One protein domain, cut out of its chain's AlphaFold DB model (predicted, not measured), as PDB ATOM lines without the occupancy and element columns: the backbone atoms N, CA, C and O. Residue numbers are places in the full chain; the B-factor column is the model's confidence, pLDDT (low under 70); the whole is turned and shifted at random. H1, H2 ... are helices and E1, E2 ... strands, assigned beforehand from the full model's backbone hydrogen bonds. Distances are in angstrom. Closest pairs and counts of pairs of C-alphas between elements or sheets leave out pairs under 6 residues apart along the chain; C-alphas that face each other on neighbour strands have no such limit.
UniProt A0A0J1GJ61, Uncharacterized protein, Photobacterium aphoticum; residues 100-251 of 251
ATOM      1  N   GLY A 100     134.325 124.919 104.756       85.38
ATOM      2  CA  GLY A 100     135.532 124.115 104.568       85.38
ATOM      3  C   GLY A 100     135.542 122.873 105.453       85.38
ATOM      4  O   GLY A 100     135.974 121.813 105.013       85.38
ATOM      5  N   CYS A 101     135.028 122.979 106.678       91.88
ATOM      6  CA  CYS A 101     134.968 121.878 107.633       91.88
ATOM      7  C   CYS A 101     133.586 121.218 107.661       91.88
ATOM      8  O   CYS A 101     132.593 121.900 107.394       91.88
ATOM      9  N   PRO A 102     133.495 119.929 108.027       95.12
ATOM     10  CA  PRO A 102     132.209 119.288 108.280       95.12
ATOM     11  C   PRO A 102     131.355 120.116 109.245       95.12
ATOM     12  O   PRO A 102     131.874 120.643 110.231       95.12
ATOM     13  N   SER A 103     130.060 120.259 108.965       95.50
ATOM     14  CA  SER A 103     129.141 120.964 109.857       95.50
ATOM     15  C   SER A 103     128.876 120.171 111.143       95.50
ATOM     16  O   SER A 103     129.180 118.984 111.252       95.50
ATOM     17  N   ALA A 104     128.229 120.802 112.127       95.31
ATOM     18  CA  ALA A 104     127.809 120.119 113.355       95.31
ATOM     19  C   ALA A 104     126.808 118.971 113.117       95.31
ATOM     20  O   ALA A 104     126.662 118.097 113.970       95.31
ATOM     21  N   ALA A 105     126.083 119.007 111.995       95.25
ATOM     22  CA  ALA A 105     125.088 118.007 111.621       95.25
ATOM     23  C   ALA A 105     125.627 116.995 110.599       95.25
ATOM     24  O   ALA A 105     124.878 116.117 110.167       95.25
ATOM     25  N   HIS A 106     126.898 117.124 110.201       95.06
ATOM     26  CA  HIS A 106     127.516 116.255 109.214       95.06
ATOM     27  C   HIS A 106     127.523 114.799 109.684       95.06
ATOM     28  O   HIS A 106     127.830 114.480 110.834       95.06
ATOM     29  N   THR A 107     127.211 113.904 108.753       94.19
ATOM     30  CA  THR A 107     127.387 112.464 108.912       94.19
ATOM     31  C   THR A 107     128.263 111.958 107.784       94.19
ATOM     32  O   THR A 107     128.005 112.277 106.622       94.19
ATOM     33  N   VAL A 108     129.263 111.136 108.107       94.56
ATOM     34  CA  VAL A 108     130.101 110.483 107.094       94.56
ATOM     35  C   VAL A 108     129.212 109.603 106.204       94.56
ATOM     36  O   VAL A 108     128.527 108.720 106.734       94.56
ATOM     37  N   PRO A 109     129.206 109.816 104.875       94.75
ATOM     38  CA  PRO A 109     128.502 108.944 103.945       94.75
ATOM     39  C   PRO A 109     128.868 107.471 104.145       94.75
ATOM     40  O   PRO A 109     130.038 107.081 104.142       94.75
ATOM     41  N   THR A 110     127.849 106.639 104.332       93.19
ATOM     42  CA  THR A 110     128.009 105.199 104.557       93.19
ATOM     43  C   THR A 110     127.948 104.420 103.250       93.19
ATOM     44  O   THR A 110     127.398 104.898 102.266       93.19
ATOM     45  N   GLY A 111     128.462 103.189 103.251       94.06
ATOM     46  CA  GLY A 111     128.370 102.307 102.090       94.06
ATOM     47  C   GLY A 111     129.472 101.255 102.030       94.06
ATOM     48  O   GLY A 111     130.331 101.151 102.922       94.06
ATOM     49  N   THR A 112     129.473 100.497 100.938       96.19
ATOM     50  CA  THR A 112     130.517  99.523 100.613       96.19
ATOM     51  C   THR A 112     131.591 100.180  99.757       96.19
ATOM     52  O   THR A 112     131.305 100.722  98.692       96.19
ATOM     53  N   LEU A 113     132.845 100.112 100.211       97.38
ATOM     54  CA  LEU A 113     133.982 100.635  99.453       97.38
ATOM     55  C   LEU A 113     134.233  99.756  98.218       97.38
ATOM     56  O   LEU A 113     134.690  98.611  98.342       97.38
ATOM     57  N   THR A 114     133.934 100.304  97.046       97.12
ATOM     58  CA  THR A 114     133.850  99.573  95.780       97.12
ATOM     59  C   THR A 114     134.795 100.170  94.745       97.12
ATOM     60  O   THR A 114     134.804 101.382  94.542       97.12
ATOM     61  N   ARG A 115     135.550  99.307  94.054       97.06
ATOM     62  CA  ARG A 115     136.417  99.688  92.932       97.06
ATOM     63  C   ARG A 115     135.569 100.126  91.745       97.06
ATOM     64  O   ARG A 115     134.954  99.288  91.074       97.06
ATOM     65  N   ILE A 116     135.580 101.420  91.460       97.31
ATOM     66  CA  ILE A 116     134.877 101.989  90.317       97.31
ATOM     67  C   ILE A 116     135.578 101.549  89.037       97.31
ATOM     68  O   ILE A 116     136.801 101.563  88.910       97.31
ATOM     69  N   ASN A 117     134.779 101.077  88.091       95.44
ATOM     70  CA  ASN A 117     135.226 100.620  86.790       95.44
ATOM     71  C   ASN A 117     134.094 100.810  85.775       95.44
ATOM     72  O   ASN A 117     132.978 101.141  86.161       95.44
ATOM     73  N   GLN A 118     134.355 100.548  84.494       94.50
ATOM     74  CA  GLN A 118     133.393 100.792  83.409       94.50
ATOM     75  C   GLN A 118     132.023 100.116  83.584       94.50
ATOM     76  O   GLN A 118     131.032 100.635  83.093       94.50
ATOM     77  N   ASN A 119     131.937  98.996  84.313       94.94
ATOM     78  CA  ASN A 119     130.657  98.319  84.561       94.94
ATOM     79  C   ASN A 119     129.803  99.003  85.641       94.94
ATOM     80  O   ASN A 119     128.670  98.594  85.869       94.94
ATOM     81  N   LEU A 120     130.371  99.980  86.348       96.25
ATOM     82  CA  LEU A 120     129.716 100.772  87.386       96.25
ATOM     83  C   LEU A 120     129.524 102.224  86.941       96.25
ATOM     84  O   LEU A 120     129.372 103.084  87.801       96.25
ATOM     85  N   LEU A 121     129.584 102.489  85.633       96.69
ATOM     86  CA  LEU A 121     129.261 103.782  85.042       96.69
ATOM     87  C   LEU A 121     127.856 103.724  84.449       96.69
ATOM     88  O   LEU A 121     127.542 102.833  83.657       96.69
ATOM     89  N   PHE A 122     127.028 104.682  84.836       96.62
ATOM     90  CA  PHE A 122     125.628 104.781  84.458       96.62
ATOM     91  C   PHE A 122     125.402 106.138  83.803       96.62
ATOM     92  O   PHE A 122     125.716 107.159  84.401       96.62
ATOM     93  N   ASP A 123     124.909 106.146  82.568       95.31
ATOM     94  CA  ASP A 123     124.655 107.381  81.816       95.31
ATOM     95  C   ASP A 123     123.700 108.302  82.596       95.31
ATOM     96  O   ASP A 123     122.623 107.871  83.024       95.31
ATOM     97  N   ASP A 124     124.116 109.553  82.788       93.19
ATOM     98  CA  ASP A 124     123.368 110.586  83.513       93.19
ATOM     99  C   ASP A 124     122.351 111.335  82.623       93.19
ATOM    100  O   ASP A 124     121.601 112.192  83.096       93.19
ATOM    101  N   GLY A 125     122.309 111.026  81.322       92.31
ATOM    102  CA  GLY A 125     121.467 111.687  80.325       92.31
ATOM    103  C   GLY A 125     121.976 113.061  79.871       92.31
ATOM    104  O   GLY A 125     121.321 113.713  79.055       92.31
ATOM    105  N   SER A 126     123.133 113.494  80.369       90.94
ATOM    106  CA  SER A 126     123.801 114.773  80.089       90.94
ATOM    107  C   SER A 126     125.173 114.588  79.424       90.94
ATOM    108  O   SER A 126     125.896 115.562  79.201       90.94
ATOM    109  N   GLY A 127     125.515 113.348  79.059       90.75
ATOM    110  CA  GLY A 127     126.791 112.974  78.449       90.75
ATOM    111  C   GLY A 127     127.890 112.649  79.461       90.75
ATOM    112  O   GLY A 127     129.020 112.388  79.041       90.75
ATOM    113  N   GLY A 128     127.569 112.674  80.757       95.50
ATOM    114  CA  GLY A 128     128.409 112.236  81.860       95.50
ATOM    115  C   GLY A 128     128.037 110.840  82.357       95.50
ATOM    116  O   GLY A 128     127.290 110.095  81.717       95.50
ATOM    117  N   PHE A 129     128.586 110.474  83.513       97.56
ATOM    118  CA  PHE A 129     128.291 109.211  84.176       97.56
ATOM    119  C   PHE A 129     128.129 109.386  85.680       97.56
ATOM    120  O   PHE A 129     128.998 109.938  86.349       97.56
ATOM    121  N   GLU A 130     127.082 108.780  86.217       96.81
ATOM    122  CA  GLU A 130     126.960 108.461  87.632       96.81
ATOM    123  C   GLU A 130     127.685 107.150  87.939       96.81
ATOM    124  O   GLU A 130     127.756 106.250  87.092       96.81
ATOM    125  N   THR A 131     128.225 107.010  89.152       96.38
ATOM    126  CA  THR A 131     128.886 105.763  89.570       96.38
ATOM    127  C   THR A 131     128.037 104.941  90.537       96.38
ATOM    128  O   THR A 131     127.066 105.427  91.109       96.38
ATOM    129  N   CYS A 132     128.410 103.674  90.743       95.81
ATOM    130  CA  CYS A 132     127.758 102.697  91.632       95.81
ATOM    131  C   CYS A 132     126.365 102.221  91.185       95.81
ATOM    132  O   CYS A 132     126.144 101.011  91.124       95.81
ATOM    133  N   ASN A 133     125.437 103.128  90.882       94.62
ATOM    134  CA  ASN A 133     124.085 102.827  90.408       94.62
ATOM    135  C   ASN A 133     123.458 104.060  89.732       94.62
ATOM    136  O   ASN A 133     124.046 105.135  89.734       94.62
ATOM    137  N   PHE A 134     122.237 103.924  89.211       90.62
ATOM    138  CA  PHE A 134     121.423 105.072  88.822       90.62
ATOM    139  C   PHE A 134     120.912 105.851  90.050       90.62
ATOM    140  O   PHE A 134     120.604 105.244  91.089       90.62
ATOM    141  N   PRO A 135     120.724 107.176  89.920       85.75
ATOM    142  CA  PRO A 135     120.029 107.979  90.915       85.75
ATOM    143  C   PRO A 135     118.660 107.388  91.302       85.75
ATOM    144  O   PRO A 135     117.953 106.837  90.451       85.75
ATOM    145  N   PRO A 136     118.251 107.501  92.580       87.06
ATOM    146  CA  PRO A 136     118.914 108.236  93.663       87.06
ATOM    147  C   PRO A 136     119.931 107.406  94.475       87.06
ATOM    148  O   PRO A 136     120.363 107.855  95.528       87.06
ATOM    149  N   ASN A 137     120.264 106.182  94.046       87.69
ATOM    150  CA  ASN A 137     121.164 105.281  94.786       87.69
ATOM    151  C   ASN A 137     122.586 105.252  94.189       87.69
ATOM    152  O   ASN A 137     123.303 104.264  94.356       87.69
ATOM    153  N   ASN A 138     122.960 106.284  93.432       93.31
ATOM    154  CA  ASN A 138     124.297 106.458  92.871       93.31
ATOM    155  C   ASN A 138     125.335 106.736  93.972       93.31
ATOM    156  O   ASN A 138     125.006 107.050  95.116       93.31
ATOM    157  N   GLY A 139     126.608 106.557  93.630       92.38
ATOM    158  CA  GLY A 139     127.738 106.875  94.494       92.38
ATOM    159  C   GLY A 139     128.084 108.359  94.478       92.38
ATOM    160  O   GLY A 139     127.582 109.119  93.662       92.38
ATOM    161  N   LEU A 140     129.007 108.749  95.359       95.31
ATOM    162  CA  LEU A 140     129.496 110.131  95.466       95.31
ATOM    163  C   LEU A 140     130.398 110.570  94.306       95.31
ATOM    164  O   LEU A 140     130.695 111.753  94.185       95.31
ATOM    165  N   LEU A 141     130.916 109.621  93.521       97.81
ATOM    166  CA  LEU A 141     131.772 109.912  92.376       97.81
ATOM    167  C   LEU A 141     130.922 109.964  91.104       97.81
ATOM    168  O   LEU A 141     130.121 109.062  90.862       97.81
ATOM    169  N   SER A 142     131.173 110.951  90.261       97.56
ATOM    170  CA  SER A 142     130.625 111.071  88.913       97.56
ATOM    171  C   SER A 142     131.740 111.420  87.917       97.56
ATOM    172  O   SER A 142     132.878 111.749  88.283       97.56
ATOM    173  N   ILE A 143     131.432 111.282  86.630       97.94
ATOM    174  CA  ILE A 143     132.213 111.835  85.526       97.94
ATOM    175  C   ILE A 143     131.342 112.898  84.876       97.94
ATOM    176  O   ILE A 143     130.326 112.570  84.272       97.94
ATOM    177  N   GLU A 144     131.751 114.155  84.960       97.19
ATOM    178  CA  GLU A 144     130.958 115.271  84.458       97.19
ATOM    179  C   GLU A 144     131.710 116.067  83.404       97.19
ATOM    180  O   GLU A 144     132.939 116.140  83.401       97.19
ATOM    181  N   LEU A 145     130.953 116.702  82.514       96.56
ATOM    182  CA  LEU A 145     131.500 117.584  81.499       96.56
ATOM    183  C   LEU A 145     131.534 119.041  81.990       96.56
ATOM    184  O   LEU A 145     130.591 119.536  82.615       96.56
ATOM    185  N   ARG A 146     132.605 119.757  81.650       94.12
ATOM    186  CA  ARG A 146     132.783 121.205  81.854       94.12
ATOM    187  C   ARG A 146     133.174 121.844  80.529       94.12
ATOM    188  O   ARG A 146     133.741 121.165  79.683       94.12
ATOM    189  N   ASP A 147     132.847 123.116  80.324       92.56
ATOM    190  CA  ASP A 147     133.266 123.813  79.102       92.56
ATOM    191  C   ASP A 147     134.793 123.960  79.073       92.56
ATOM    192  O   ASP A 147     135.393 124.365  80.070       92.56
ATOM    193  N   ASP A 148     135.403 123.640  77.930       87.44
ATOM    194  CA  ASP A 148     136.808 123.956  77.673       87.44
ATOM    195  C   ASP A 148     136.910 125.477  77.451       87.44
ATOM    196  O   ASP A 148     136.328 126.042  76.516       87.44
ATOM    197  N   LEU A 149     137.619 126.158  78.357       83.50
ATOM    198  CA  LEU A 149     137.783 127.613  78.330       83.50
ATOM    199  C   LEU A 149     138.680 128.081  77.176       83.50
ATOM    200  O   LEU A 149     138.548 129.224  76.732       83.50
ATOM    201  N   ASP A 150     139.550 127.204  76.676       85.00
ATOM    202  CA  ASP A 150     140.457 127.476  75.565       85.00
ATOM    203  C   ASP A 150     139.827 127.105  74.211       85.00
ATOM    204  O   ASP A 150     140.196 127.678  73.179       85.00
ATOM    205  N   LYS A 151     138.839 126.196  74.197       85.19
ATOM    206  CA  LYS A 151     138.102 125.771  72.991       85.19
ATOM    207  C   LYS A 151     136.582 125.935  73.145       85.19
ATOM    208  O   LYS A 151     135.870 124.974  73.438       85.19
ATOM    209  N   PRO A 152     136.036 127.135  72.864       87.19
ATOM    210  CA  PRO A 152     134.606 127.397  72.991       87.19
ATOM    211  C   PRO A 152     133.737 126.414  72.193       87.19
ATOM    212  O   PRO A 152     133.877 126.286  70.976       87.19
ATOM    213  N   GLY A 153     132.789 125.772  72.878       87.44
ATOM    214  CA  GLY A 153     131.889 124.771  72.296       87.44
ATOM    215  C   GLY A 153     132.378 123.329  72.443       87.44
ATOM    216  O   GLY A 153     131.610 122.407  72.167       87.44
ATOM    217  N   GLU A 154     133.606 123.132  72.917       91.00
ATOM    218  CA  GLU A 154     134.099 121.838  73.370       91.00
ATOM    219  C   GLU A 154     133.958 121.709  74.891       91.00
ATOM    220  O   GLU A 154     133.791 122.693  75.618       91.00
ATOM    221  N   LYS A 155     133.962 120.466  75.369       94.12
ATOM    222  CA  LYS A 155     133.844 120.144  76.787       94.12
ATOM    223  C   LYS A 155     134.934 119.167  77.184       94.12
ATOM    224  O   LYS A 155     135.186 118.228  76.439       94.12
ATOM    225  N   ASP A 156     135.489 119.350  78.370       95.31
ATOM    226  CA  ASP A 156     136.396 118.410  79.021       95.31
ATOM    227  C   ASP A 156     135.645 117.594  80.073       95.31
ATOM    228  O   ASP A 156     134.635 118.043  80.617       95.31
ATOM    229  N   ALA A 157     136.140 116.398  80.382       96.81
ATOM    230  CA  ALA A 157     135.561 115.519  81.387       96.81
ATOM    231  C   ALA A 157     136.384 115.501  82.678       96.81
ATOM    232  O   ALA A 157     137.620 115.461  82.668       96.81
ATOM    233  N   TRP A 158     135.666 115.484  83.794       97.56
ATOM    234  CA  TRP A 158     136.196 115.610  85.141       97.56
ATOM    235  C   TRP A 158     135.659 114.486  86.017       97.56
ATOM    236  O   TRP A 158     134.468 114.195  85.989       97.56
ATOM    237  N   PHE A 159     136.526 113.881  86.826       98.00
ATOM    238  CA  PHE A 159     136.076 113.144  87.999       98.00
ATOM    239  C   PHE A 159     135.591 114.153  89.028       98.00
ATOM    240  O   PHE A 159     136.346 115.064  89.373       98.00
ATOM    241  N   VAL A 160     134.372 113.970  89.519       98.19
ATOM    242  CA  VAL A 160     133.740 114.849  90.502       98.19
ATOM    243  C   VAL A 160     133.336 113.997  91.699       98.19
ATOM    244  O   VAL A 160     132.585 113.042  91.555       98.19
ATOM    245  N   LEU A 161     133.899 114.283  92.872       98.19
ATOM    246  CA  LEU A 161     133.592 113.588  94.122       98.19
ATOM    247  C   LEU A 161     132.839 114.537  95.052       98.19
ATOM    248  O   LEU A 161     133.442 115.459  95.612       98.19
ATOM    249  N   ASP A 162     131.543 114.298  95.226       95.94
ATOM    250  CA  ASP A 162     130.670 115.163  96.015       95.94
ATOM    251  C   ASP A 162     131.118 115.265  97.481       95.94
ATOM    252  O   ASP A 162     131.474 114.266  98.119       95.94
ATOM    253  N   GLY A 163     131.174 116.503  97.982       94.56
ATOM    254  CA  GLY A 163     131.638 116.855  99.329       94.56
ATOM    255  C   GLY A 163     133.049 116.374  99.700       94.56
ATOM    256  O   GLY A 163     133.426 116.438 100.871       94.56
ATOM    257  N   GLY A 164     133.829 115.849  98.749       95.38
ATOM    258  CA  GLY A 164     135.111 115.209  99.015       95.38
ATOM    259  C   GLY A 164     136.257 116.198  99.229       95.38
ATOM    260  O   GLY A 164     136.409 117.157  98.479       95.38
ATOM    261  N   TYR A 165     137.137 115.929 100.195       93.88
ATOM    262  CA  TYR A 165     138.437 116.604 100.314       93.88
ATOM    263  C   TYR A 165     139.546 115.625 100.683       93.88
ATOM    264  O   TYR A 165     139.312 114.614 101.346       93.88
ATOM    265  N   ILE A 166     140.775 115.937 100.272       92.88
ATOM    266  CA  ILE A 166     141.947 115.099 100.537       92.88
ATOM    267  C   ILE A 166     142.344 115.252 102.008       92.88
ATOM    268  O   ILE A 166     142.826 116.303 102.429       92.88
ATOM    269  N   ALA A 167     142.166 114.190 102.789       89.44
ATOM    270  CA  ALA A 167     142.591 114.131 104.184       89.44
ATOM    271  C   ALA A 167     144.038 113.633 104.323       89.44
ATOM    272  O   ALA A 167     144.747 113.992 105.267       89.44
ATOM    273  N   LYS A 168     144.494 112.795 103.385       84.50
ATOM    274  CA  LYS A 168     145.822 112.174 103.422       84.50
ATOM    275  C   LYS A 168     146.317 111.877 102.012       84.50
ATOM    276  O   LYS A 168     145.564 111.340 101.202       84.50
ATOM    277  N   THR A 169     147.597 112.146 101.767       88.12
ATOM    278  CA  THR A 169     148.305 111.728 100.551       88.12
ATOM    279  C   THR A 169     149.477 110.822 100.920       88.12
ATOM    280  O   THR A 169     150.249 111.115 101.835       88.12
ATOM    281  N   LEU A 170     149.604 109.702 100.219       84.19
ATOM    282  CA  LEU A 170     150.622 108.676 100.420       84.19
ATOM    283  C   LEU A 170     151.280 108.362  99.082       84.19
ATOM    284  O   LEU A 170     150.611 108.299  98.055       84.19
ATOM    285  N   GLN A 171     152.582 108.097  99.099       85.75
ATOM    286  CA  GLN A 171     153.281 107.610  97.917       85.75
ATOM    287  C   GLN A 171     153.534 106.112  98.070       85.75
ATOM    288  O   GLN A 171     154.306 105.684  98.928       85.75
ATOM    289  N   LEU A 172     152.903 105.307  97.225       81.94
ATOM    290  CA  LEU A 172     152.949 103.847  97.301       81.94
ATOM    291  C   LEU A 172     153.693 103.273  96.092       81.94
ATOM    292  O   LEU A 172     153.875 103.956  95.081       81.94
ATOM    293  N   ALA A 173     154.169 102.034  96.198       85.94
ATOM    294  CA  ALA A 173     154.613 101.297  95.019       85.94
ATOM    295  C   ALA A 173     153.381 100.973  94.167       85.94
ATOM    296  O   ALA A 173     152.376 100.499  94.699       85.94
ATOM    297  N   TYR A 174     153.439 101.222  92.859       87.69
ATOM    298  CA  TYR A 174     152.274 100.993  92.005       87.69
ATOM    299  C   TYR A 174     151.881  99.509  91.963       87.69
ATOM    300  O   TYR A 174     150.699  99.178  92.013       87.69
ATOM    301  N   THR A 175     152.865  98.607  91.991       88.12
ATOM    302  CA  THR A 175     152.634  97.158  92.093       88.12
ATOM    303  C   THR A 175     151.849  96.784  93.346       88.12
ATOM    304  O   THR A 175     150.917  95.999  93.277       88.12
ATOM    305  N   ASP A 176     152.157  97.396  94.486       89.75
ATOM    306  CA  ASP A 176     151.466  97.136  95.749       89.75
ATOM    307  C   ASP A 176     150.020  97.668  95.744       89.75
ATOM    308  O   ASP A 176     149.099  97.033  96.264       89.75
ATOM    309  N   VAL A 177     149.787  98.804  95.079       92.81
ATOM    310  CA  VAL A 177     148.434  99.333  94.860       92.81
ATOM    311  C   VAL A 177     147.587  98.366  94.031       92.81
ATOM    312  O   VAL A 177     146.405  98.189  94.330       92.81
ATOM    313  N   ILE A 178     148.173  97.747  93.007       92.31
ATOM    314  CA  ILE A 178     147.473  96.834  92.097       92.31
ATOM    315  C   ILE A 178     147.284  95.450  92.724       92.31
ATOM    316  O   ILE A 178     146.159  94.953  92.776       92.31
ATOM    317  N   ASP A 179     148.360  94.843  93.219       93.06
ATOM    318  CA  ASP A 179     148.370  93.443  93.645       93.06
ATOM    319  C   ASP A 179     147.787  93.270  95.054       93.06
ATOM    320  O   ASP A 179     147.083  92.297  95.327       93.06
ATOM    321  N   ASN A 180     148.030  94.240  95.942       91.19
ATOM    322  CA  ASN A 180     147.643  94.160  97.354       91.19
ATOM    323  C   ASN A 180     146.557  95.167  97.747       91.19
ATOM    324  O   ASN A 180     146.123  95.176  98.901       91.19
ATOM    325  N   ASN A 181     146.073  95.988  96.809       95.75
ATOM    326  CA  ASN A 181     145.065  97.020  97.058       95.75
ATOM    327  C   ASN A 181     145.483  98.025  98.146       95.75
ATOM    328  O   ASN A 181     144.630  98.498  98.896       95.75
ATOM    329  N   SER A 182     146.772  98.356  98.266       94.12
ATOM    330  CA  SER A 182     147.265  99.122  99.419       94.12
ATOM    331  C   SER A 182     146.584 100.483  99.594       94.12
ATOM    332  O   SER A 182     146.119 100.777 100.691       94.12
ATOM    333  N   CYS A 183     146.377 101.257  98.522       95.75
ATOM    334  CA  CYS A 183     145.646 102.531  98.611       95.75
ATOM    335  C   CYS A 183     144.185 102.366  99.076       95.75
ATOM    336  O   CYS A 183     143.688 103.119  99.911       95.75
ATOM    337  N   ARG A 184     143.501 101.328  98.582       97.50
ATOM    338  CA  ARG A 184     142.137 100.994  99.006       97.50
ATOM    339  C   ARG A 184     142.096 100.580 100.474       97.50
ATOM    340  O   ARG A 184     141.156 100.930 101.181       97.50
ATOM    341  N   ASN A 185     143.081  99.806 100.927       95.56
ATOM    342  CA  ASN A 185     143.141  99.306 102.298       95.56
ATOM    343  C   ASN A 185     143.370 100.442 103.303       95.56
ATOM    344  O   ASN A 185     142.779 100.402 104.378       95.56
ATOM    345  N   GLU A 186     144.133 101.474 102.929       95.12
ATOM    346  CA  GLU A 186     144.266 102.708 103.718       95.12
ATOM    347  C   GLU A 186     142.908 103.376 103.957       95.12
ATOM    348  O   GLU A 186     142.593 103.748 105.084       95.12
ATOM    349  N   CYS A 187     142.066 103.467 102.924       97.56
ATOM    350  CA  CYS A 187     140.701 103.970 103.077       97.56
ATOM    351  C   CYS A 187     139.810 103.007 103.873       97.56
ATOM    352  O   CYS A 187     139.049 103.424 104.736       97.56
ATOM    353  N   ALA A 188     139.898 101.700 103.615       97.31
ATOM    354  CA  ALA A 188     139.070 100.705 104.293       97.31
ATOM    355  C   ALA A 188     139.342 100.621 105.806       97.31
ATOM    356  O   ALA A 188     138.438 100.273 106.565       97.31
ATOM    357  N   GLY A 189     140.573 100.919 106.233       94.12
ATOM    358  CA  GLY A 189     140.976 100.989 107.638       94.12
ATOM    359  C   GLY A 189     140.595 102.293 108.344       94.12
ATOM    360  O   GLY A 189     140.807 102.405 109.550       94.12
ATOM    361  N   ASP A 190     140.032 103.261 107.621       94.19
ATOM    362  CA  ASP A 190     139.712 104.593 108.117       94.19
ATOM    363  C   ASP A 190     138.194 104.829 108.104       94.19
ATOM    364  O   ASP A 190     137.541 104.844 107.060       94.19
ATOM    365  N   VAL A 191     137.619 105.027 109.291       92.81
ATOM    366  CA  VAL A 191     136.167 105.186 109.474       92.81
ATOM    367  C   VAL A 191     135.603 106.460 108.846       92.81
ATOM    368  O   VAL A 191     134.408 106.505 108.565       92.81
ATOM    369  N   ASN A 192     136.441 107.471 108.613       93.94
ATOM    370  CA  ASN A 192     136.037 108.739 108.008       93.94
ATOM    371  C   ASN A 192     136.219 108.741 106.482       93.94
ATOM    372  O   ASN A 192     135.787 109.680 105.810       93.94
ATOM    373  N   CYS A 193     136.852 107.705 105.921       97.00
ATOM    374  CA  CYS A 193     137.116 107.644 104.495       97.00
ATOM    375  C   CYS A 193     135.856 107.338 103.672       97.00
ATOM    376  O   CYS A 193     135.182 106.320 103.870       97.00
ATOM    377  N   ILE A 194     135.603 108.185 102.671       97.75
ATOM    378  CA  ILE A 194     134.546 107.990 101.671       97.75
ATOM    379  C   ILE A 194     135.068 107.521 100.312       97.75
ATOM    380  O   ILE A 194     134.324 106.901  99.551       97.75
ATOM    381  N   ALA A 195     136.334 107.793 100.002       98.44
ATOM    382  CA  ALA A 195     136.958 107.367  98.762       98.44
ATOM    383  C   ALA A 195     138.484 107.320  98.870       98.44
ATOM    384  O   ALA A 195     139.095 108.070  99.631       98.44
ATOM    385  N   SER A 196     139.108 106.497  98.037       98.38
ATOM    386  CA  SER A 196     140.527 106.594  97.710       98.38
ATOM    387  C   SER A 196     140.734 106.703  96.208       98.38
ATOM    388  O   SER A 196     140.041 106.040  95.433       98.38
ATOM    389  N   LEU A 197     141.735 107.484  95.816       98.38
ATOM    390  CA  LEU A 197     142.226 107.586  94.448       98.38
ATOM    391  C   LEU A 197     143.710 107.234  94.428       98.38
ATOM    392  O   LEU A 197     144.499 107.934  95.056       98.38
ATOM    393  N   ALA A 198     144.101 106.213  93.672       97.31
ATOM    394  CA  ALA A 198     145.501 105.999  93.323       97.31
ATOM    395  C   ALA A 198     145.765 106.489  91.896       97.31
ATOM    396  O   ALA A 198     145.186 105.962  90.945       97.31
ATOM    397  N   LEU A 199     146.635 107.489  91.758       95.69
ATOM    398  CA  LEU A 199     147.110 107.991  90.471       95.69
ATOM    399  C   LEU A 199     148.455 107.358  90.138       95.69
ATOM    400  O   LEU A 199     149.400 107.479  90.915       95.69
ATOM    401  N   GLU A 200     148.535 106.686  88.997       91.81
ATOM    402  CA  GLU A 200     149.766 106.062  88.517       91.81
ATOM    403  C   GLU A 200     150.790 107.116  88.075       91.81
ATOM    404  O   GLU A 200     150.455 108.116  87.441       91.81
ATOM    405  N   SER A 201     152.048 106.878  88.433       85.62
ATOM    406  CA  SER A 201     153.203 107.683  88.051       85.62
ATOM    407  C   SER A 201     154.417 106.761  87.905       85.62
ATOM    408  O   SER A 201     155.294 106.700  88.777       85.62
ATOM    409  N   GLY A 202     154.457 105.998  86.813       86.31
ATOM    410  CA  GLY A 202     155.525 105.050  86.525       86.31
ATOM    411  C   GLY A 202     155.515 103.880  87.506       86.31
ATOM    412  O   GLY A 202     154.588 103.078  87.551       86.31
ATOM    413  N   THR A 203     156.564 103.750  88.317       84.00
ATOM    414  CA  THR A 203     156.674 102.661  89.309       84.00
ATOM    415  C   THR A 203     155.975 102.975  90.632       84.00
ATOM    416  O   THR A 203     155.910 102.121  91.523       84.00
ATOM    417  N   ARG A 204     155.448 104.193  90.785       85.56
ATOM    418  CA  ARG A 204     154.794 104.660  92.008       85.56
ATOM    419  C   ARG A 204     153.366 105.090  91.731       85.56
ATOM    420  O   ARG A 204     152.981 105.325  90.592       85.56
ATOM    421  N   ALA A 205     152.593 105.197  92.799       88.75
ATOM    422  CA  ALA A 205     151.294 105.834  92.765       88.75
ATOM    423  C   ALA A 205     151.171 106.881  93.863       88.75
ATOM    424  O   ALA A 205     151.600 106.662  95.000       88.75
ATOM    425  N   GLU A 206     150.546 108.001  93.517       91.31
ATOM    426  CA  GLU A 206     150.059 108.973  94.484       91.31
ATOM    427  C   GLU A 206     148.665 108.528  94.942       91.31
ATOM    428  O   GLU A 206     147.688 108.604  94.198       91.31
ATOM    429  N   CYS A 207     148.584 108.016  96.165       94.44
ATOM    430  CA  CYS A 207     147.342 107.610  96.802       94.44
ATOM    431  C   CYS A 207     146.770 108.768  97.619       94.44
ATOM    432  O   CYS A 207     147.431 109.275  98.524       94.44
ATOM    433  N   LYS A 208     145.532 109.161  97.336       96.44
ATOM    434  CA  LYS A 208     144.788 110.195  98.058       96.44
ATOM    435  C   LYS A 208     143.609 109.546  98.774       96.44
ATOM    436  O   LYS A 208     142.848 108.810  98.151       96.44
ATOM    437  N   ILE A 209     143.463 109.821 100.066       96.88
ATOM    438  CA  ILE A 209     142.342 109.386 100.906       96.88
ATOM    439  C   ILE A 209     141.420 110.580 101.115       96.88
ATOM    440  O   ILE A 209     141.879 111.649 101.531       96.88
ATOM    441  N   PHE A 210     140.135 110.392 100.832       97.31
ATOM    442  CA  PHE A 210     139.132 111.445 100.874       97.31
ATOM    443  C   PHE A 210     138.193 111.283 102.056       97.31
ATOM    444  O   PHE A 210     137.638 110.205 102.277       97.31
ATOM    445  N   TYR A 211     137.986 112.382 102.770       96.25
ATOM    446  CA  TYR A 211     136.903 112.545 103.736       96.25
ATOM    447  C   TYR A 211     135.801 113.408 103.118       96.25
ATOM    448  O   TYR A 211     135.960 113.921 102.009       96.25
ATOM    449  N   HIS A 212     134.681 113.546 103.827       96.25
ATOM    450  CA  HIS A 212     133.519 114.296 103.363       96.25
ATOM    451  C   HIS A 212     133.233 115.506 104.248       96.25
ATOM    452  O   HIS A 212     133.269 115.401 105.471       96.25
ATOM    453  N   SER A 213     132.850 116.620 103.634       95.25
ATOM    454  CA  SER A 213     132.269 117.784 104.294       95.25
ATOM    455  C   SER A 213     131.033 118.246 103.523       95.25
ATOM    456  O   SER A 213     131.050 118.356 102.305       95.25
ATOM    457  N   ASP A 214     129.953 118.525 104.245       95.12
ATOM    458  CA  ASP A 214     128.698 119.076 103.720       95.12
ATOM    459  C   ASP A 214     128.743 120.602 103.515       95.12
ATOM    460  O   ASP A 214     127.743 121.213 103.140       95.12
ATOM    461  N   THR A 215     129.889 121.238 103.778       94.25
ATOM    462  CA  THR A 215     130.070 122.694 103.647       94.25
ATOM    463  C   THR A 215     130.963 123.097 102.478       94.25
ATOM    464  O   THR A 215     131.254 124.285 102.317       94.25
ATOM    465  N   ILE A 216     131.417 122.133 101.676       92.31
ATOM    466  CA  ILE A 216     132.280 122.367 100.517       92.31
ATOM    467  C   ILE A 216     131.615 121.897  99.232       92.31
ATOM    468  O   ILE A 216     130.698 121.081  99.247       92.31
ATOM    469  N   SER A 217     132.100 122.425  98.113       92.56
ATOM    470  CA  SER A 217     131.818 121.861  96.800       92.56
ATOM    471  C   SER A 217     132.552 120.535  96.607       92.56
ATOM    472  O   SER A 217     133.470 120.199  97.357       92.56
ATOM    473  N   ALA A 218     132.181 119.821  95.550       96.06
ATOM    474  CA  ALA A 218     132.865 118.609  95.138       96.06
ATOM    475  C   ALA A 218     134.368 118.830  94.887       96.06
ATOM    476  O   ALA A 218     134.801 119.904  94.453       96.06
ATOM    477  N   TYR A 219     135.154 117.779  95.120       96.88
ATOM    478  CA  TYR A 219     136.511 117.680  94.593       96.88
ATOM    479  C   TYR A 219     136.442 117.348  93.107       96.88
ATOM    480  O   TYR A 219     135.776 116.389  92.719       96.88
ATOM    481  N   GLU A 220     137.175 118.093  92.284       96.69
ATOM    482  CA  GLU A 220     137.172 117.919  90.835       96.69
ATOM    483  C   GLU A 220     138.588 117.645  90.315       96.69
ATOM    484  O   GLU A 220     139.560 118.285  90.723       96.69
ATOM    485  N   ARG A 221     138.715 116.697  89.381       94.94
ATOM    486  CA  ARG A 221     139.970 116.424  88.671       94.94
ATOM    487  C   ARG A 221     139.716 116.143  87.199       94.94
ATOM    488  O   ARG A 221     139.041 115.170  86.868       94.94
ATOM    489  N   LEU A 222     140.368 116.911  86.331       94.81
ATOM    490  CA  LEU A 222     140.390 116.662  84.895       94.81
ATOM    491  C   LEU A 222     140.851 115.225  84.611       94.81
ATOM    492  O   LEU A 222     141.858 114.757  85.157       94.81
ATOM    493  N   CYS A 223     140.108 114.509  83.776       94.75
ATOM    494  CA  CYS A 223     140.424 113.131  83.402       94.75
ATOM    495  C   CYS A 223     140.343 112.864  81.900       94.75
ATOM    496  O   CYS A 223     140.914 111.879  81.441       94.75
ATOM    497  N   GLY A 224     139.699 113.742  81.133       92.94
ATOM    498  CA  GLY A 224     139.623 113.631  79.686       92.94
ATOM    499  C   GLY A 224     139.553 115.009  79.058       92.94
ATOM    500  O   GLY A 224     138.761 115.838  79.493       92.94
ATOM    501  N   VAL A 225     140.382 115.236  78.044       92.00
ATOM    502  CA  VAL A 225     140.422 116.497  77.299       92.00
ATOM    503  C   VAL A 225     139.782 116.342  75.929       92.00
ATOM    504  O   VAL A 225     139.866 115.277  75.307       92.00
ATOM    505  N   SER A 226     139.151 117.404  75.452       87.19
ATOM    506  CA  SER A 226     138.558 117.474  74.124       87.19
ATOM    507  C   SER A 226     139.616 117.562  73.010       87.19
ATOM    508  O   SER A 226     140.754 117.990  73.223       87.19
ATOM    509  N   GLY A 227     139.239 117.167  71.788       77.88
ATOM    510  CA  GLY A 227     140.087 117.299  70.591       77.88
ATOM    511  C   GLY A 227     140.807 116.022  70.131       77.88
ATOM    512  O   GLY A 227     141.642 116.083  69.229       77.88
ATOM    513  N   GLY A 228     140.489 114.864  70.721       77.06
ATOM    514  CA  GLY A 228     140.994 113.547  70.315       77.06
ATOM    515  C   GLY A 228     139.990 112.706  69.512       77.06
ATOM    516  O   GLY A 228     138.874 113.126  69.227       77.06
ATOM    517  N   GLY A 229     140.387 111.478  69.157       83.00
ATOM    518  CA  GLY A 229     139.507 110.502  68.489       83.00
ATOM    519  C   GLY A 229     138.499 109.803  69.414       83.00
ATOM    520  O   GLY A 229     137.642 109.076  68.921       83.00
ATOM    521  N   LEU A 230     138.613 110.008  70.728       91.44
ATOM    522  CA  LEU A 230     137.678 109.542  71.751       91.44
ATOM    523  C   LEU A 230     137.014 110.747  72.410       91.44
ATOM    524  O   LEU A 230     137.614 111.821  72.496       91.44
ATOM    525  N   THR A 231     135.795 110.555  72.905       93.88
ATOM    526  CA  THR A 231     135.129 111.567  73.722       93.88
ATOM    527  C   THR A 231     135.841 111.725  75.074       93.88
ATOM    528  O   THR A 231     136.422 110.768  75.593       93.88
ATOM    529  N   PRO A 232     135.790 112.914  75.694       95.50
ATOM    530  CA  PRO A 232     136.394 113.158  77.004       95.50
ATOM    531  C   PRO A 232     135.955 112.157  78.084       95.50
ATOM    532  O   PRO A 232     136.784 111.666  78.851       95.50
ATOM    533  N   THR A 233     134.670 111.796  78.131       95.56
ATOM    534  CA  THR A 233     134.155 110.847  79.129       95.56
ATOM    535  C   THR A 233     134.601 109.410  78.861       95.56
ATOM    536  O   THR A 233     134.865 108.679  79.818       95.56
ATOM    537  N   GLU A 234     134.800 109.010  77.599       94.50
ATOM    538  CA  GLU A 234     135.446 107.733  77.255       94.50
ATOM    539  C   GLU A 234     136.903 107.688  77.731       94.50
ATOM    540  O   GLU A 234     137.343 106.662  78.253       94.50
ATOM    541  N   ILE A 235     137.647 108.795  77.608       94.31
ATOM    542  CA  ILE A 235     139.026 108.891  78.114       94.31
ATOM    543  C   ILE A 235     139.045 108.668  79.635       94.31
ATOM    544  O   ILE A 235     139.795 107.814  80.120       94.31
ATOM    545  N   CYS A 236     138.161 109.338  80.383       95.31
ATOM    546  CA  CYS A 236     138.013 109.122  81.828       95.31
ATOM    547  C   CYS A 236     137.629 107.676  82.172       95.31
ATOM    548  O   CYS A 236     138.203 107.057  83.070       95.31
ATOM    549  N   ALA A 237     136.671 107.098  81.445       95.56
ATOM    550  CA  ALA A 237     136.218 105.732  81.681       95.56
ATOM    551  C   ALA A 237     137.336 104.699  81.445       95.56
ATOM    552  O   ALA A 237     137.398 103.671  82.128       95.56
ATOM    553  N   LEU A 238     138.238 104.951  80.493       94.06
ATOM    554  CA  LEU A 238     139.404 104.105  80.225       94.06
ATOM    555  C   LEU A 238     140.490 104.239  81.301       94.06
ATOM    556  O   LEU A 238     141.168 103.251  81.593       94.06
ATOM    557  N   SER A 239     140.624 105.401  81.953       93.69
ATOM    558  CA  SER A 239     141.639 105.597  82.997       93.69
ATOM    559  C   SER A 239     141.363 104.802  84.283       93.69
ATOM    560  O   SER A 239     142.303 104.488  85.013       93.69
ATOM    561  N   LEU A 240     140.100 104.419  84.537       93.44
ATOM    562  CA  LEU A 240     139.628 103.780  85.782       93.44
ATOM    563  C   LEU A 240     140.307 102.450  86.166       93.44
ATOM    564  O   LEU A 240     140.139 101.964  87.284       93.44
ATOM    565  N   ARG A 241     141.034 101.809  85.245       76.38
ATOM    566  CA  ARG A 241     141.685 100.503  85.474       76.38
ATOM    567  C   ARG A 241     143.210 100.538  85.435       76.38
ATOM    568  O   ARG A 241     143.827  99.483  85.546       76.38
ATOM    569  N   GLY A 242     143.809 101.714  85.289       79.62
ATOM    570  CA  GLY A 242     145.263 101.855  85.278       79.62
ATOM    571  C   GLY A 242     145.688 103.180  85.882       79.62
ATOM    572  O   GLY A 242     146.126 103.231  87.023       79.62
ATOM    573  N   GLN A 243     145.486 104.260  85.131       87.56
ATOM    574  CA  GLN A 243     146.009 105.576  85.497       87.56
ATOM    575  C   GLN A 243     145.336 106.197  86.728       87.56
ATOM    576  O   GLN A 243     145.970 106.970  87.441       87.56
ATOM    577  N   ALA A 244     144.062 105.881  86.972       95.31
ATOM    578  CA  ALA A 244     143.292 106.416  88.088       95.31
ATOM    579  C   ALA A 244     142.415 105.323  88.702       95.31
ATOM    580  O   ALA A 244     141.345 105.012  88.188       95.31
ATOM    581  N   LEU A 245     142.853 104.736  89.812       97.06
ATOM    582  CA  LEU A 245     142.082 103.717  90.518       97.06
ATOM    583  C   LEU A 245     141.241 104.378  91.601       97.06
ATOM    584  O   LEU A 245     141.768 104.802  92.629       97.06
ATOM    585  N   TRP A 246     139.937 104.440  91.358       98.00
ATOM    586  CA  TRP A 246     138.965 104.944  92.316       98.00
ATOM    587  C   TRP A 246     138.329 103.799  93.096       98.00
ATOM    588  O   TRP A 246     137.744 102.886  92.514       98.00
ATOM    589  N   ASP A 247     138.379 103.879  94.417       97.94
ATOM    590  CA  ASP A 247     137.557 103.076  95.314       97.94
ATOM    591  C   ASP A 247     136.664 104.030  96.109       97.94
ATOM    592  O   ASP A 247     137.177 104.910  96.790       97.94
ATOM    593  N   VAL A 248     135.341 103.890  96.008       97.88
ATOM    594  CA  VAL A 248     134.375 104.864  96.555       97.88
ATOM    595  C   VAL A 248     133.297 104.141  97.352       97.88
ATOM    596  O   VAL A 248     132.951 102.996  97.046       97.88
ATOM    597  N   LYS A 249     132.780 104.773  98.408       96.69
ATOM    598  CA  LYS A 249     131.605 104.289  99.139       96.69
ATOM    599  C   LYS A 249     130.378 104.324  98.225       96.69
ATOM    600  O   LYS A 249     129.854 105.388  97.915       96.69
ATOM    601  N   CYS A 250     129.932 103.141  97.814       95.62
ATOM    602  CA  CYS A 250     128.659 102.940  97.132       95.62
ATOM    603  C   CYS A 250     127.559 102.608  98.161       95.62
ATOM    604  O   CYS A 250     127.848 101.806  99.059       95.62
ATOM    605  N   PRO A 251     126.346 103.183  98.041       91.69
ATOM    606  CA  PRO A 251     125.200 102.872  98.903       91.69
ATOM    607  C   PRO A 251     124.823 101.385  98.954       91.69
ATOM    608  O   PRO A 251     125.029 100.670  97.944       91.69
TER     609      PRO A 251
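This is residues 100 to 251 of the 251 residues of an uncharacterized protein of Photobacterium aphoticum (UniProt A0A0J1GJ61). Two curled antiparallel sheets of five strands are partly face to face, their strands crossed, and the chain turns a corner from E5 in one sheet into E6 in the other. The first sheet, in the order E1 E10 E7 E8 E6, wraps round H2, with H1 beyond it over the same face; H3 packs on the second, in the order E2 E3 E4 E5 E9. The printed part has 152 residues, with three named helices and ten named strands in the order E1 E2 E3 E4 E5 E6 H1 H2 E7 E8 E9 H3 E10, in the mixed class. It is compact, with a radius of gyration of the C-alphas of 15.2 A and spans of 42 by 40 by 27 A.

The first sheet holds E1, residues 112 to 115, from C-alpha 112 at (130.517, 99.523, 100.613); E10, 244 to 250, 17.5 A long, ending at C-alpha 250 at (128.659, 102.940, 97.132); E7, 195 to 201, 19.5 A; E8, 204 to 212, 26.0 A; and E6, 164 to 173, 24.3 A, which bends by 67 degrees at residue 167. The second holds E2, 121 to 123; E3, 129 to 131; E4, 141 to 147, 19.3 A; E5, 155 to 161, 18.5 A; and E9, 219 to 224, 15.8 A. The helices are H1, 174 to 179; H2, 182 to 188; and H3, 232 to 239, 11.0 A.

In the first sheet, N 207 and O 170 of E8 and E6 are 2.8 A apart, and N 199 and O 206 of the hairpin E7 and E8 2.9 A. E6, H1, H2 and E7 make a split strand-helix-strand unit, E8 between its strands, with a right-handed crossover. H1 and H2 are on the same face, two layers with the sheet; the closest C-alphas of H2 and E8, Cys 183 and Cys 207, are 5.7 A apart. The two sheets form a sandwich, face to face, their strands at 67 degrees. In the second, E2 E3 E4 E5 is a meander, each strand the antiparallel neighbour of the one before; N 144 and O 158 of E4 and E5 are 2.9 A apart. H3 is on this sheet, its Pro 232 and Gly 224 of E9 the closest C-alphas at 4.2 A, and only grazes the first with residues 236 to 239. In H1, H2 and H3 every O i to N i+4 pair is within hydrogen-bond range.

The C-alphas farthest apart, Ala 104 and Gly 229, are 47.4 A apart. The printed part has no cut and no long link. Residues 100 to 111 hold no named element. The mean pLDDT of the printed part is 93.0, and no printed residue is under 70.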